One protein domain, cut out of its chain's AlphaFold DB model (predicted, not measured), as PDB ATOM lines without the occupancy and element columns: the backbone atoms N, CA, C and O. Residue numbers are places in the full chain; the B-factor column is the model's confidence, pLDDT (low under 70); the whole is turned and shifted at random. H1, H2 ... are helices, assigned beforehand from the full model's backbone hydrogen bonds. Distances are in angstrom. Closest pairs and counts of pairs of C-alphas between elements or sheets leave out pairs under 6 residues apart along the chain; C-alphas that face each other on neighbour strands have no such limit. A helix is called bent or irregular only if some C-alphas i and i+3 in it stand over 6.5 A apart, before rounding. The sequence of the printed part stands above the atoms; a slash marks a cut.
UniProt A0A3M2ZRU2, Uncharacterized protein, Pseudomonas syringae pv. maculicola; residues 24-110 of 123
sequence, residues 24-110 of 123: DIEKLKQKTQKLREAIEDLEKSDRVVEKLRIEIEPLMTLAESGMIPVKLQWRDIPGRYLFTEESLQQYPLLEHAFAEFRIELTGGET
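AT A GLANCE: This is residues 24 to 110 of the 123 residues of an uncharacterized protein of Pseudomonas syringae pv. maculicola (UniProt A0A3M2ZRU2). Three long helices lie side by side, H1 at the corner between H2 and H4, while residues 65 to 79 and short H3 fold back along the remaining side. The 87 printed residues hold four named helices, H1 to H4 in chain order, and no named strand: all helix. The whole is compact, radius of gyration of the C-alphas 12.0 A, spanning 33 by 21 by 19 A.

IN THESE COORDINATES: Find C-alpha 25 at (22.755, 43.606, 52.319), where H1, residues 25 to 40, begins its 22.3 A. H2, residues 47 to 64, 24.2 A, is irregular, C-alphas 55 and 58 being 7.3 A apart, with a kink of 55 degrees near residue 58. After H3, residues 80 to 84, 7.1 A, H4, residues 92 to 105, runs 19.9 A to C-alpha 105 at (31.789, 44.277, 51.381).

HOW THE PARTS SIT: Look at C-alphas 29 and 64, 5.2 A apart, the closest of H1 and H2, a helical hairpin at a shallow tilt of 22 degrees. H1 touches H4, opposite ways, closest at C-alphas 35 and 97, 4.9 A. H3 is close but not clearly touching H2, C-alphas 48 and 82 being closest at 7.0 A. Every O i to N i+4 pair is within hydrogen-bond range in H1 and H4, 12 of 14 in H2, 0 of 1 in H3, where 2 of 2 O i to N i+3 pairs are.

THE WHOLE: The printed part has no cut; the link H2 to H3 is long; pLDDT is under 70 at residues 69, 109 and 110.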
ATOM      1  N   ASP A  24      24.576  47.561  51.281       87.12
ATOM      2  CA  ASP A  24      23.342  47.036  50.701       87.12
ATOM      3  C   ASP A  24      23.333  45.508  50.848       87.12
ATOM      4  O   ASP A  24      23.906  44.780  50.039       87.12
ATOM      5  N   ILE A  25      22.733  45.027  51.939       86.62
ATOM      6  CA  ILE A  25      22.755  43.606  52.319       86.62
ATOM      7  C   ILE A  25      22.144  42.713  51.236       86.62
ATOM      8  O   ILE A  25      22.645  41.619  50.992       86.62
ATOM      9  N   GLU A  26      21.097  43.169  50.550       90.56
ATOM     10  CA  GLU A  26      20.459  42.378  49.497       90.56
ATOM     11  C   GLU A  26      21.362  42.264  48.265       90.56
ATOM     12  O   GLU A  26      21.516  41.172  47.717       90.56
ATOM     13  N   LYS A  27      22.045  43.348  47.868       91.50
ATOM     14  CA  LYS A  27      23.074  43.255  46.820       91.50
ATOM     15  C   LYS A  27      24.236  42.381  47.241       91.50
ATOM     16  O   LYS A  27      24.683  41.566  46.441       91.50
ATOM     17  N   LEU A  28      24.706  42.510  48.478       92.25
ATOM     18  CA  LEU A  28      25.787  41.681  48.987       92.25
ATOM     19  C   LEU A  28      25.421  40.192  48.905       92.25
ATOM     20  O   LEU A  28      26.218  39.411  48.391       92.25
ATOM     21  N   LYS A  29      24.209  39.797  49.316       94.50
ATOM     22  CA  LYS A  29      23.719  38.417  49.152       94.50
ATOM     23  C   LYS A  29      23.708  37.984  47.688       94.50
ATOM     24  O   LYS A  29      24.215  36.916  47.368       94.50
ATOM     25  N   GLN A  30      23.200  38.827  46.788       95.81
ATOM     26  CA  GLN A  30      23.195  38.534  45.349       95.81
ATOM     27  C   GLN A  30      24.614  38.347  44.789       95.81
ATOM     28  O   GLN A  30      24.843  37.436  43.997       95.81
ATOM     29  N   LYS A  31      25.576  39.190  45.184       96.06
ATOM     30  CA  LYS A  31      26.978  39.053  44.757       96.06
ATOM     31  C   LYS A  31      27.647  37.826  45.367       96.06
ATOM     32  O   LYS A  31      28.429  37.174  44.688       96.06
ATOM     33  N   THR A  32      27.300  37.493  46.606       96.75
ATOM     34  CA  THR A  32      27.783  36.284  47.287       96.75
ATOM     35  C   THR A  32      27.319  35.030  46.558       96.75
ATOM     36  O   THR A  32      28.142  34.181  46.231       96.75
ATOM     37  N   GLN A  33      26.036  34.965  46.196       97.25
ATOM     38  CA  GLN A  33      25.480  33.846  45.440       97.25
ATOM     39  C   GLN A  33      26.191  33.662  44.090       97.25
ATOM     40  O   GLN A  33      26.604  32.557  43.756       97.25
ATOM     41  N   LYS A  34      26.417  34.754  43.346       97.44
ATOM     42  CA  LYS A  34      27.160  34.706  42.075       97.44
ATOM     43  C   LYS A  34      28.605  34.234  42.241       97.44
ATOM     44  O   LYS A  34      29.115  33.519  41.386       97.44
ATOM     45  N   LEU A  35      29.277  34.662  43.312       98.00
ATOM     46  CA  LEU A  35      30.633  34.208  43.612       98.00
ATOM     47  C   LEU A  35      30.649  32.711  43.929       98.00
ATOM     48  O   LEU A  35      31.515  32.003  43.424       98.00
ATOM     49  N   ARG A  36      29.681  32.227  44.713       97.50
ATOM     50  CA  ARG A  36      29.558  30.803  45.026       97.50
ATOM     51  C   ARG A  36      29.339  29.966  43.767       97.50
ATOM     52  O   ARG A  36      30.090  29.024  43.556       97.50
ATOM     53  N   GLU A  37      28.408  30.359  42.900       97.00
ATOM     54  CA  GLU A  37      28.171  29.687  41.610       97.00
ATOM     55  C   GLU A  37      29.456  29.609  40.767       97.00
ATOM     56  O   GLU A  37      29.836  28.538  40.299       97.00
ATOM     57  N   ALA A  38      30.195  30.720  40.653       96.75
ATOM     58  CA  ALA A  38      31.451  30.754  39.903       96.75
ATOM     59  C   ALA A  38      32.559  29.867  40.509       96.75
ATOM     60  O   ALA A  38      33.417  29.370  39.778       96.75
ATOM     61  N   ILE A  39      32.573  29.688  41.834       97.00
ATOM     62  CA  ILE A  39      33.499  28.783  42.525       97.00
ATOM     63  C   ILE A  39      33.087  27.324  42.296       97.00
ATOM     64  O   ILE A  39      33.935  26.515  41.927       97.00
ATOM     65  N   GLU A  40      31.808  26.988  42.476       95.19
ATOM     66  CA  GLU A  40      31.274  25.624  42.335       95.19
ATOM     67  C   GLU A  40      31.490  25.048  40.926       95.19
ATOM     68  O   GLU A  40      31.800  23.861  40.773       95.19
ATOM     69  N   ASP A  41      31.407  25.895  39.896       94.31
ATOM     70  CA  ASP A  41      31.667  25.517  38.504       94.31
ATOM     71  C   ASP A  41      33.124  25.074  38.256       94.31
ATOM     72  O   ASP A  41      33.402  24.309  37.326       94.31
ATOM     73  N   LEU A  42      34.071  25.540  39.078       93.44
ATOM     74  CA  LEU A  42      35.511  25.397  38.841       93.44
ATOM     75  C   LEU A  42      36.244  24.582  39.922       93.44
ATOM     76  O   LEU A  42      37.283  23.986  39.627       93.44
ATOM     77  N   GLU A  43      35.714  24.492  41.146       84.31
ATOM     78  CA  GLU A  43      36.409  23.923  42.318       84.31
ATOM     79  C   GLU A  43      36.843  22.461  42.130       84.31
ATOM     80  O   GLU A  43      37.891  22.042  42.617       84.31
ATOM     81  N   LYS A  44      36.080  21.675  41.360       85.12
ATOM     82  CA  LYS A  44      36.395  20.259  41.100       85.12
ATOM     83  C   LYS A  44      37.579  20.081  40.153       85.12
ATOM     84  O   LYS A  44      38.151  18.993  40.094       85.12
ATOM     85  N   SER A  45      37.919  21.128  39.407       89.12
ATOM     86  CA  SER A  45      38.930  21.102  38.350       89.12
ATOM     87  C   SER A  45      40.216  21.825  38.751       89.12
ATOM     88  O   SER A  45      41.281  21.465  38.252       89.12
ATOM     89  N   ASP A  46      40.141  22.801  39.661       94.38
ATOM     90  CA  ASP A  46      41.283  23.625  40.057       94.38
ATOM     91  C   ASP A  46      41.431  23.739  41.586       94.38
ATOM     92  O   ASP A  46      40.565  24.238  42.308       94.38
ATOM     93  N   ARG A  47      42.599  23.317  42.085       95.31
ATOM     94  CA  ARG A  47      42.960  23.366  43.509       95.31
ATOM     95  C   ARG A  47      43.144  24.790  44.039       95.31
ATOM     96  O   ARG A  47      43.023  25.000  45.244       95.31
ATOM     97  N   VAL A  48      43.457  25.757  43.182       96.56
ATOM     98  CA  VAL A  48      43.557  27.168  43.573       96.56
ATOM     99  C   VAL A  48      42.159  27.750  43.796       96.56
ATOM    100  O   VAL A  48      41.962  28.540  44.717       96.56
ATOM    101  N   VAL A  49      41.158  27.304  43.028       96.88
ATOM    102  CA  VAL A  49      39.750  27.675  43.250       96.88
ATOM    103  C   VAL A  49      39.230  27.076  44.556       96.88
ATOM    104  O   VAL A  49      38.615  27.780  45.353       96.88
ATOM    105  N   GLU A  50      39.550  25.812  44.833       95.88
ATOM    106  CA  GLU A  50      39.281  25.175  46.131       95.88
ATOM    107  C   GLU A  50      39.872  25.989  47.297       95.88
ATOM    108  O   GLU A  50      39.212  26.243  48.307       95.88
ATOM    109  N   LYS A  51      41.121  26.448  47.146       96.56
ATOM    110  CA  LYS A  51      41.797  27.294  48.135       96.56
ATOM    111  C   LYS A  51      41.083  28.637  48.320       96.56
ATOM    112  O   LYS A  51      40.877  29.050  49.461       96.56
ATOM    113  N   LEU A  52      40.655  29.281  47.229       97.31
ATOM    114  CA  LEU A  52      39.839  30.496  47.289       97.31
ATOM    115  C   LEU A  52      38.548  30.250  48.073       97.31
ATOM    116  O   LEU A  52      38.234  31.052  48.952       97.31
ATOM    117  N   ARG A  53      37.837  29.143  47.805       96.75
ATOM    118  CA  ARG A  53      36.617  28.781  48.538       96.75
ATOM    119  C   ARG A  53      36.884  28.724  50.033       96.75
ATOM    120  O   ARG A  53      36.208  29.405  50.791       96.75
ATOM    121  N   ILE A  54      37.894  27.962  50.458       96.31
ATOM    122  CA  ILE A  54      38.232  27.793  51.879       96.31
ATOM    123  C   ILE A  54      38.517  29.140  52.554       96.31
ATOM    124  O   ILE A  54      38.047  29.380  53.665       96.31
ATOM    125  N   GLU A  55      39.271  30.022  51.897       96.31
ATOM    126  CA  GLU A  55      39.610  31.333  52.454       96.31
ATOM    127  C   GLU A  55      38.411  32.285  52.542       96.31
ATOM    128  O   GLU A  55      38.323  33.071  53.488       96.31
ATOM    129  N   ILE A  56      37.499  32.242  51.565       95.94
ATOM    130  CA  ILE A  56      36.406  33.213  51.443       95.94
ATOM    131  C   ILE A  56      35.086  32.738  52.073       95.94
ATOM    132  O   ILE A  56      34.246  33.575  52.410       95.94
ATOM    133  N   GLU A  57      34.916  31.433  52.310       96.25
ATOM    134  CA  GLU A  57      33.688  30.826  52.851       96.25
ATOM    135  C   GLU A  57      33.165  31.494  54.133       96.25
ATOM    136  O   GLU A  57      31.960  31.760  54.204       96.25
ATOM    137  N   PRO A  58      34.007  31.847  55.131       94.62
ATOM    138  CA  PRO A  58      33.514  32.510  56.335       94.62
ATOM    139  C   PRO A  58      32.818  33.843  56.031       94.62
ATOM    140  O   PRO A  58      31.792  34.158  56.632       94.62
ATOM    141  N   LEU A  59      33.341  34.616  55.072       93.81
ATOM    142  CA  LEU A  59      32.728  35.879  54.658       93.81
ATOM    143  C   LEU A  59      31.464  35.654  53.832       93.81
ATOM    144  O   LEU A  59      30.492  36.380  54.033       93.81
ATOM    145  N   MET A  60      31.443  34.651  52.951       95.50
ATOM    146  CA  MET A  60      30.240  34.312  52.183       95.50
ATOM    147  C   MET A  60      29.091  33.876  53.105       95.50
ATOM    148  O   MET A  60      27.983  34.396  53.003       95.50
ATOM    149  N   THR A  61      29.372  33.029  54.098       95.44
ATOM    150  CA  THR A  61      28.381  32.597  55.100       95.44
ATOM    151  C   THR A  61      27.810  33.779  55.901       95.44
ATOM    152  O   THR A  61      26.599  33.878  56.132       95.44
ATOM    153  N   LEU A  62      28.664  34.718  56.324       92.06
ATOM    154  CA  LEU A  62      28.215  35.921  57.034       92.06
ATOM    155  C   LEU A  62      27.387  36.848  56.132       92.06
ATOM    156  O   LEU A  62      26.389  37.414  56.578       92.06
ATOM    157  N   ALA A  63      27.779  36.996  54.869       92.19
ATOM    158  CA  ALA A  63      27.062  37.802  53.891       92.19
ATOM    159  C   ALA A  63      25.652  37.249  53.619       92.19
ATOM    160  O   ALA A  63      24.675  37.999  53.638       92.19
ATOM    161  N   GLU A  64      25.527  35.934  53.453       92.69
ATOM    162  CA  GLU A  64      24.253  35.246  53.213       92.69
ATOM    163  C   GLU A  64      23.295  35.341  54.395       92.69
ATOM    164  O   GLU A  64      22.103  35.607  54.225       92.69
ATOM    165  N   SER A  65      23.827  35.194  55.609       90.44
ATOM    166  CA  SER A  65      23.057  35.364  56.845       90.44
ATOM    167  C   SER A  65      22.710  36.827  57.148       90.44
ATOM    168  O   SER A  65      21.957  37.095  58.084       90.44
ATOM    169  N   GLY A  66      23.226  37.784  56.366       86.38
ATOM    170  CA  GLY A  66      23.059  39.217  56.614       86.38
ATOM    171  C   GLY A  66      23.764  39.696  57.886       86.38
ATOM    172  O   GLY A  66      23.422  40.751  58.413       86.38
ATOM    173  N   MET A  67      24.733  38.926  58.390       84.62
ATOM    174  CA  MET A  67      25.446  39.167  59.645       84.62
ATOM    175  C   MET A  67      26.795  39.864  59.446       84.62
ATOM    176  O   MET A  67      27.680  39.720  60.284       84.62
ATOM    177  N   ILE A  68      26.985  40.623  58.362       79.19
ATOM    178  CA  ILE A  68      28.152  41.505  58.229       79.19
ATOM    179  C   ILE A  68      27.755  42.886  58.768       79.19
ATOM    180  O   ILE A  68      27.041  43.625  58.088       79.19
ATOM    181  N   PRO A  69      28.174  43.239  60.000       65.31
ATOM    182  CA  PRO A  69      27.636  44.394  60.714       65.31
ATOM    183  C   PRO A  69      28.259  45.715  60.252       65.31
ATOM    184  O   PRO A  69      27.704  46.780  60.507       65.31
ATOM    185  N   VAL A  70      29.428  45.659  59.605       77.31
ATOM    186  CA  VAL A  70      30.212  46.825  59.186       77.31
ATOM    187  C   VAL A  70      30.941  46.553  57.877       77.31
ATOM    188  O   VAL A  70      31.254  45.412  57.547       77.31
ATOM    189  N   LYS A  71      31.266  47.627  57.156       84.31
ATOM    190  CA  LYS A  71      32.123  47.564  55.970       84.31
ATOM    191  C   LYS A  71      33.506  47.046  56.333       84.31
ATOM    192  O   LYS A  71      34.100  47.495  57.314       84.31
ATOM    193  N   LEU A  72      34.047  46.186  55.487       87.69
ATOM    194  CA  LEU A  72      35.409  45.686  55.616       87.69
ATOM    195  C   LEU A  72      36.393  46.592  54.878       87.69
ATOM    196  O   LEU A  72      36.044  47.251  53.895       87.69
ATOM    197  N   GLN A  73      37.645  46.632  55.338       85.38
ATOM    198  CA  GLN A  73      38.706  47.237  54.541       85.38
ATOM    199  C   GLN A  73      39.132  46.262  53.447       85.38
ATOM    200  O   GLN A  73      39.129  45.050  53.635       85.38
ATOM    201  N   TRP A  74      39.590  46.793  52.312       84.75
ATOM    202  CA  TRP A  74      40.053  45.982  51.180       84.75
ATOM    203  C   TRP A  74      41.086  44.915  51.571       84.75
ATOM    204  O   TRP A  74      41.078  43.828  50.999       84.75
ATOM    205  N   ARG A  75      41.963  45.229  52.532       86.12
ATOM    206  CA  ARG A  75      43.018  44.341  53.049       86.12
ATOM    207  C   ARG A  75      42.509  43.211  53.950       86.12
ATOM    208  O   ARG A  75      43.224  42.233  54.114       86.12
ATOM    209  N   ASP A  76      41.310  43.353  54.509       88.88
ATOM    210  CA  ASP A  76      40.720  42.369  55.424       88.88
ATOM    211  C   ASP A  76      39.966  41.269  54.658       88.88
ATOM    212  O   ASP A  76      39.487  40.311  55.258       88.88
ATOM    213  N   ILE A  77      39.850  41.401  53.330       91.75
ATOM    214  CA  ILE A  77      39.186  40.419  52.471       91.75
ATOM    215  C   ILE A  77      40.248  39.493  51.850       91.75
ATOM    216  O   ILE A  77      41.058  39.976  51.044       91.75
ATOM    217  N   PRO A  78      40.263  38.192  52.201       94.06
ATOM    218  CA  PRO A  78      41.250  37.228  51.716       94.06
ATOM    219  C   PRO A  78      41.035  36.863  50.237       94.06
ATOM    220  O   PRO A  78      40.084  37.317  49.604       94.06
ATOM    221  N   GLY A  79      41.945  36.075  49.656       93.81
ATOM    222  CA  GLY A  79      41.817  35.542  48.295       93.81
ATOM    223  C   GLY A  79      42.323  36.423  47.143       93.81
ATOM    224  O   GLY A  79      42.568  35.899  46.062       93.81
ATOM    225  N   ARG A  80      42.568  37.735  47.328       93.44
ATOM    226  CA  ARG A  80      43.047  38.613  46.223       93.44
ATOM    227  C   ARG A  80      44.338  38.101  45.580       93.44
ATOM    228  O   ARG A  80      44.484  38.177  44.364       93.44
ATOM    229  N   TYR A  81      45.276  37.641  46.401       94.56
ATOM    230  CA  TYR A  81      46.589  37.211  45.933       94.56
ATOM    231  C   TYR A  81      46.494  35.979  45.016       94.56
ATOM    232  O   TYR A  81      47.294  35.854  44.100       94.56
ATOM    233  N   LEU A  82      45.458  35.144  45.158       96.12
ATOM    234  CA  LEU A  82      45.239  33.974  44.302       96.12
ATOM    235  C   LEU A  82      44.986  34.357  42.831       96.12
ATOM    236  O   LEU A  82      45.367  33.623  41.922       96.12
ATOM    237  N   PHE A  83      44.415  35.539  42.575       94.25
ATOM    238  CA  PHE A  83      44.215  36.062  41.219       94.25
ATOM    239  C   PHE A  83      45.516  36.515  40.567       94.25
ATOM    240  O   PHE A  83      45.759  36.198  39.405       94.25
ATOM    241  N   THR A  84      46.370  37.209  41.320       90.69
ATOM    242  CA  THR A  84      47.605  37.802  40.789       90.69
ATOM    243  C   THR A  84      48.813  36.871  40.849       90.69
ATOM    244  O   THR A  84      49.714  36.999  40.027       90.69
ATOM    245  N   GLU A  85      48.857  35.958  41.818       94.12
ATOM    246  CA  GLU A  85      50.028  35.123  42.124       94.12
ATOM    247  C   GLU A  85      49.792  33.642  41.803       94.12
ATOM    248  O   GLU A  85      50.729  32.953  41.413       94.12
ATOM    249  N   GLU A  86      48.551  33.155  41.900       92.88
ATOM    250  CA  GLU A  86      48.205  31.741  41.676       92.88
ATOM    251  C   GLU A  86      47.297  31.528  40.453       92.88
ATOM    252  O   GLU A  86      46.611  30.520  40.331       92.88
ATOM    253  N   SER A  87      47.344  32.451  39.488       91.88
ATOM    254  CA  SER A  87      46.742  32.325  38.151       91.88
ATOM    255  C   SER A  87      45.209  32.295  38.060       91.88
ATOM    256  O   SER A  87      44.696  32.047  36.969       91.88
ATOM    257  N   LEU A  88      44.452  32.632  39.116       95.81
ATOM    258  CA  LEU A  88      42.981  32.708  38.997       95.81
ATOM    259  C   LEU A  88      42.491  33.805  38.033       95.81
ATOM    260  O   LEU A  88      41.355  33.734  37.576       95.81
ATOM    261  N   GLN A  89      43.346  34.764  37.644       93.50
ATOM    262  CA  GLN A  89      43.066  35.731  36.565       93.50
ATOM    263  C   GLN A  89      42.718  35.074  35.212       93.50
ATOM    264  O   GLN A  89      42.168  35.722  34.326       93.50
ATOM    265  N   GLN A  90      43.023  33.782  35.026       94.62
ATOM    266  CA  GLN A  90      42.613  33.030  33.834       94.62
ATOM    267  C   GLN A  90      41.100  32.750  33.776       94.62
ATOM    268  O   GLN A  90      40.612  32.302  32.739       94.62
ATOM    269  N   TYR A  91      40.363  33.007  34.865       96.19
ATOM    270  CA  TYR A  91      38.916  32.825  34.975       96.19
ATOM    271  C   TYR A  91      38.215  34.185  35.133       96.19
ATOM    272  O   TYR A  91      37.890  34.586  36.254       96.19
ATOM    273  N   PRO A  92      37.920  34.904  34.029       93.81
ATOM    274  CA  PRO A  92      37.390  36.266  34.096       93.81
ATOM    275  C   PRO A  92      36.060  36.374  34.843       93.81
ATOM    276  O   PRO A  92      35.811  37.367  35.520       93.81
ATOM    277  N   LEU A  93      35.202  35.353  34.742       95.31
ATOM    278  CA  LEU A  93      33.917  35.326  35.445       95.31
ATOM    279  C   LEU A  93      34.099  35.204  36.963       95.31
ATOM    280  O   LEU A  93      33.428  35.912  37.712       95.31
ATOM    281  N   LEU A  94      35.042  34.367  37.407       97.06
ATOM    282  CA  LEU A  94      35.382  34.216  38.822       97.06
ATOM    283  C   LEU A  94      36.016  35.498  39.374       97.06
ATOM    284  O   LEU A  94      35.617  35.976  40.434       97.06
ATOM    285  N   GLU A  95      36.964  36.090  38.640       96.25
ATOM    286  CA  GLU A  95      37.597  37.358  39.025       96.25
ATOM    287  C   GLU A  95      36.575  38.488  39.128       96.25
ATOM    288  O   GLU A  95      36.566  39.242  40.105       96.25
ATOM    289  N   HIS A  96      35.668  38.573  38.155       95.75
ATOM    290  CA  HIS A  96      34.609  39.564  38.163       95.75
ATOM    291  C   HIS A  96      33.664  39.380  39.356       95.75
ATOM    292  O   HIS A  96      33.431  40.338  40.094       95.75
ATOM    293  N   ALA A  97      33.166  38.162  39.591       97.06
ATOM    294  CA  ALA A  97      32.279  37.870  40.717       97.06
ATOM    295  C   ALA A  97      32.946  38.186  42.066       97.06
ATOM    296  O   ALA A  97      32.336  38.812  42.937       97.06
ATOM    297  N   PHE A  98      34.229  37.843  42.213       96.69
ATOM    298  CA  PHE A  98      35.013  38.163  43.402       96.69
ATOM    299  C   PHE A  98      35.191  39.676  43.593       96.69
ATOM    300  O   PHE A  98      35.052  40.188  44.707       96.69
ATOM    301  N   ALA A  99      35.459  40.422  42.517       94.00
ATOM    302  CA  ALA A  99      35.568  41.877  42.569       94.00
ATOM    303  C   ALA A  99      34.240  42.545  42.959       94.00
ATOM    304  O   ALA A  99      34.238  43.426  43.821       94.00
ATOM    305  N   GLU A 100      33.114  42.116  42.379       94.38
ATOM    306  CA  GLU A 100      31.787  42.634  42.731       94.38
ATOM    307  C   GLU A 100      31.442  42.363  44.201       94.38
ATOM    308  O   GLU A 100      30.987  43.265  44.904       94.38
ATOM    309  N   PHE A 101      31.716  41.152  44.691       94.81
ATOM    310  CA  PHE A 101      31.541  40.802  46.100       94.81
ATOM    311  C   PHE A 101      32.368  41.706  47.028       94.81
ATOM    312  O   PHE A 101      31.846  42.251  48.003       94.81
ATOM    313  N   ARG A 102      33.646  41.946  46.699       92.75
ATOM    314  CA  ARG A 102      34.523  42.835  47.483       92.75
ATOM    315  C   ARG A 102      34.049  44.275  47.510       92.75
ATOM    316  O   ARG A 102      34.128  44.915  48.556       92.75
ATOM    317  N   ILE A 103      33.568  44.788  46.382       89.62
ATOM    318  CA  ILE A 103      33.019  46.140  46.309       89.62
ATOM    319  C   ILE A 103      31.875  46.286  47.313       89.62
ATOM    320  O   ILE A 103      31.922  47.194  48.143       89.62
ATOM    321  N   GLU A 104      30.912  45.363  47.312       90.94
ATOM    322  CA  GLU A 104      29.791  45.403  48.255       90.94
ATOM    323  C   GLU A 104      30.265  45.304  49.715       90.94
ATOM    324  O   GLU A 104      29.887  46.152  50.525       90.94
ATOM    325  N   LEU A 105      31.194  44.392  50.037       90.31
ATOM    326  CA  LEU A 105      31.789  44.277  51.381       90.31
ATOM    327  C   LEU A 105      32.471  45.561  51.874       90.31
ATOM    328  O   LEU A 105      32.499  45.839  53.074       90.31
ATOM    329  N   THR A 106      33.036  46.351  50.962       88.94
ATOM    330  CA  THR A 106      33.720  47.613  51.292       88.94
ATOM    331  C   THR A 106      32.770  48.813  51.347       88.94
ATOM    332  O   THR A 106      33.202  49.944  51.583       88.94
ATOM    333  N   GLY A 107      31.461  48.578  51.196       82.31
ATOM    334  CA  GLY A 107      30.423  49.601  51.260       82.31
ATOM    335  C   GLY A 107      29.770  49.959  49.935       82.31
ATOM    336  O   GLY A 107      29.182  51.040  49.863       82.31
ATOM    337  N   GLY A 108      29.874  49.081  48.938       79.31
ATOM    338  CA  GLY A 108      29.240  49.216  47.633       79.31
ATOM    339  C   GLY A 108      29.981  50.147  46.679       79.31
ATOM    340  O   GLY A 108      30.958  50.819  47.027       79.31
ATOM    341  N   GLU A 109      29.499  50.202  45.438       68.75
ATOM    342  CA  GLU A 109      30.016  51.162  44.467       68.75
ATOM    343  C   GLU A 109      29.706  52.592  44.907       68.75
ATOM    344  O   GLU A 109      28.551  52.970  45.129       68.75
ATOM    345  N   THR A 110      30.742  53.428  44.968       65.94
ATOM    346  CA  THR A 110      30.535  54.861  45.158       65.94
ATOM    347  C   THR A 110      29.747  55.427  43.969       65.94
ATOM    348  O   THR A 110      29.884  54.937  42.842       65.94
TER     349      THR A 110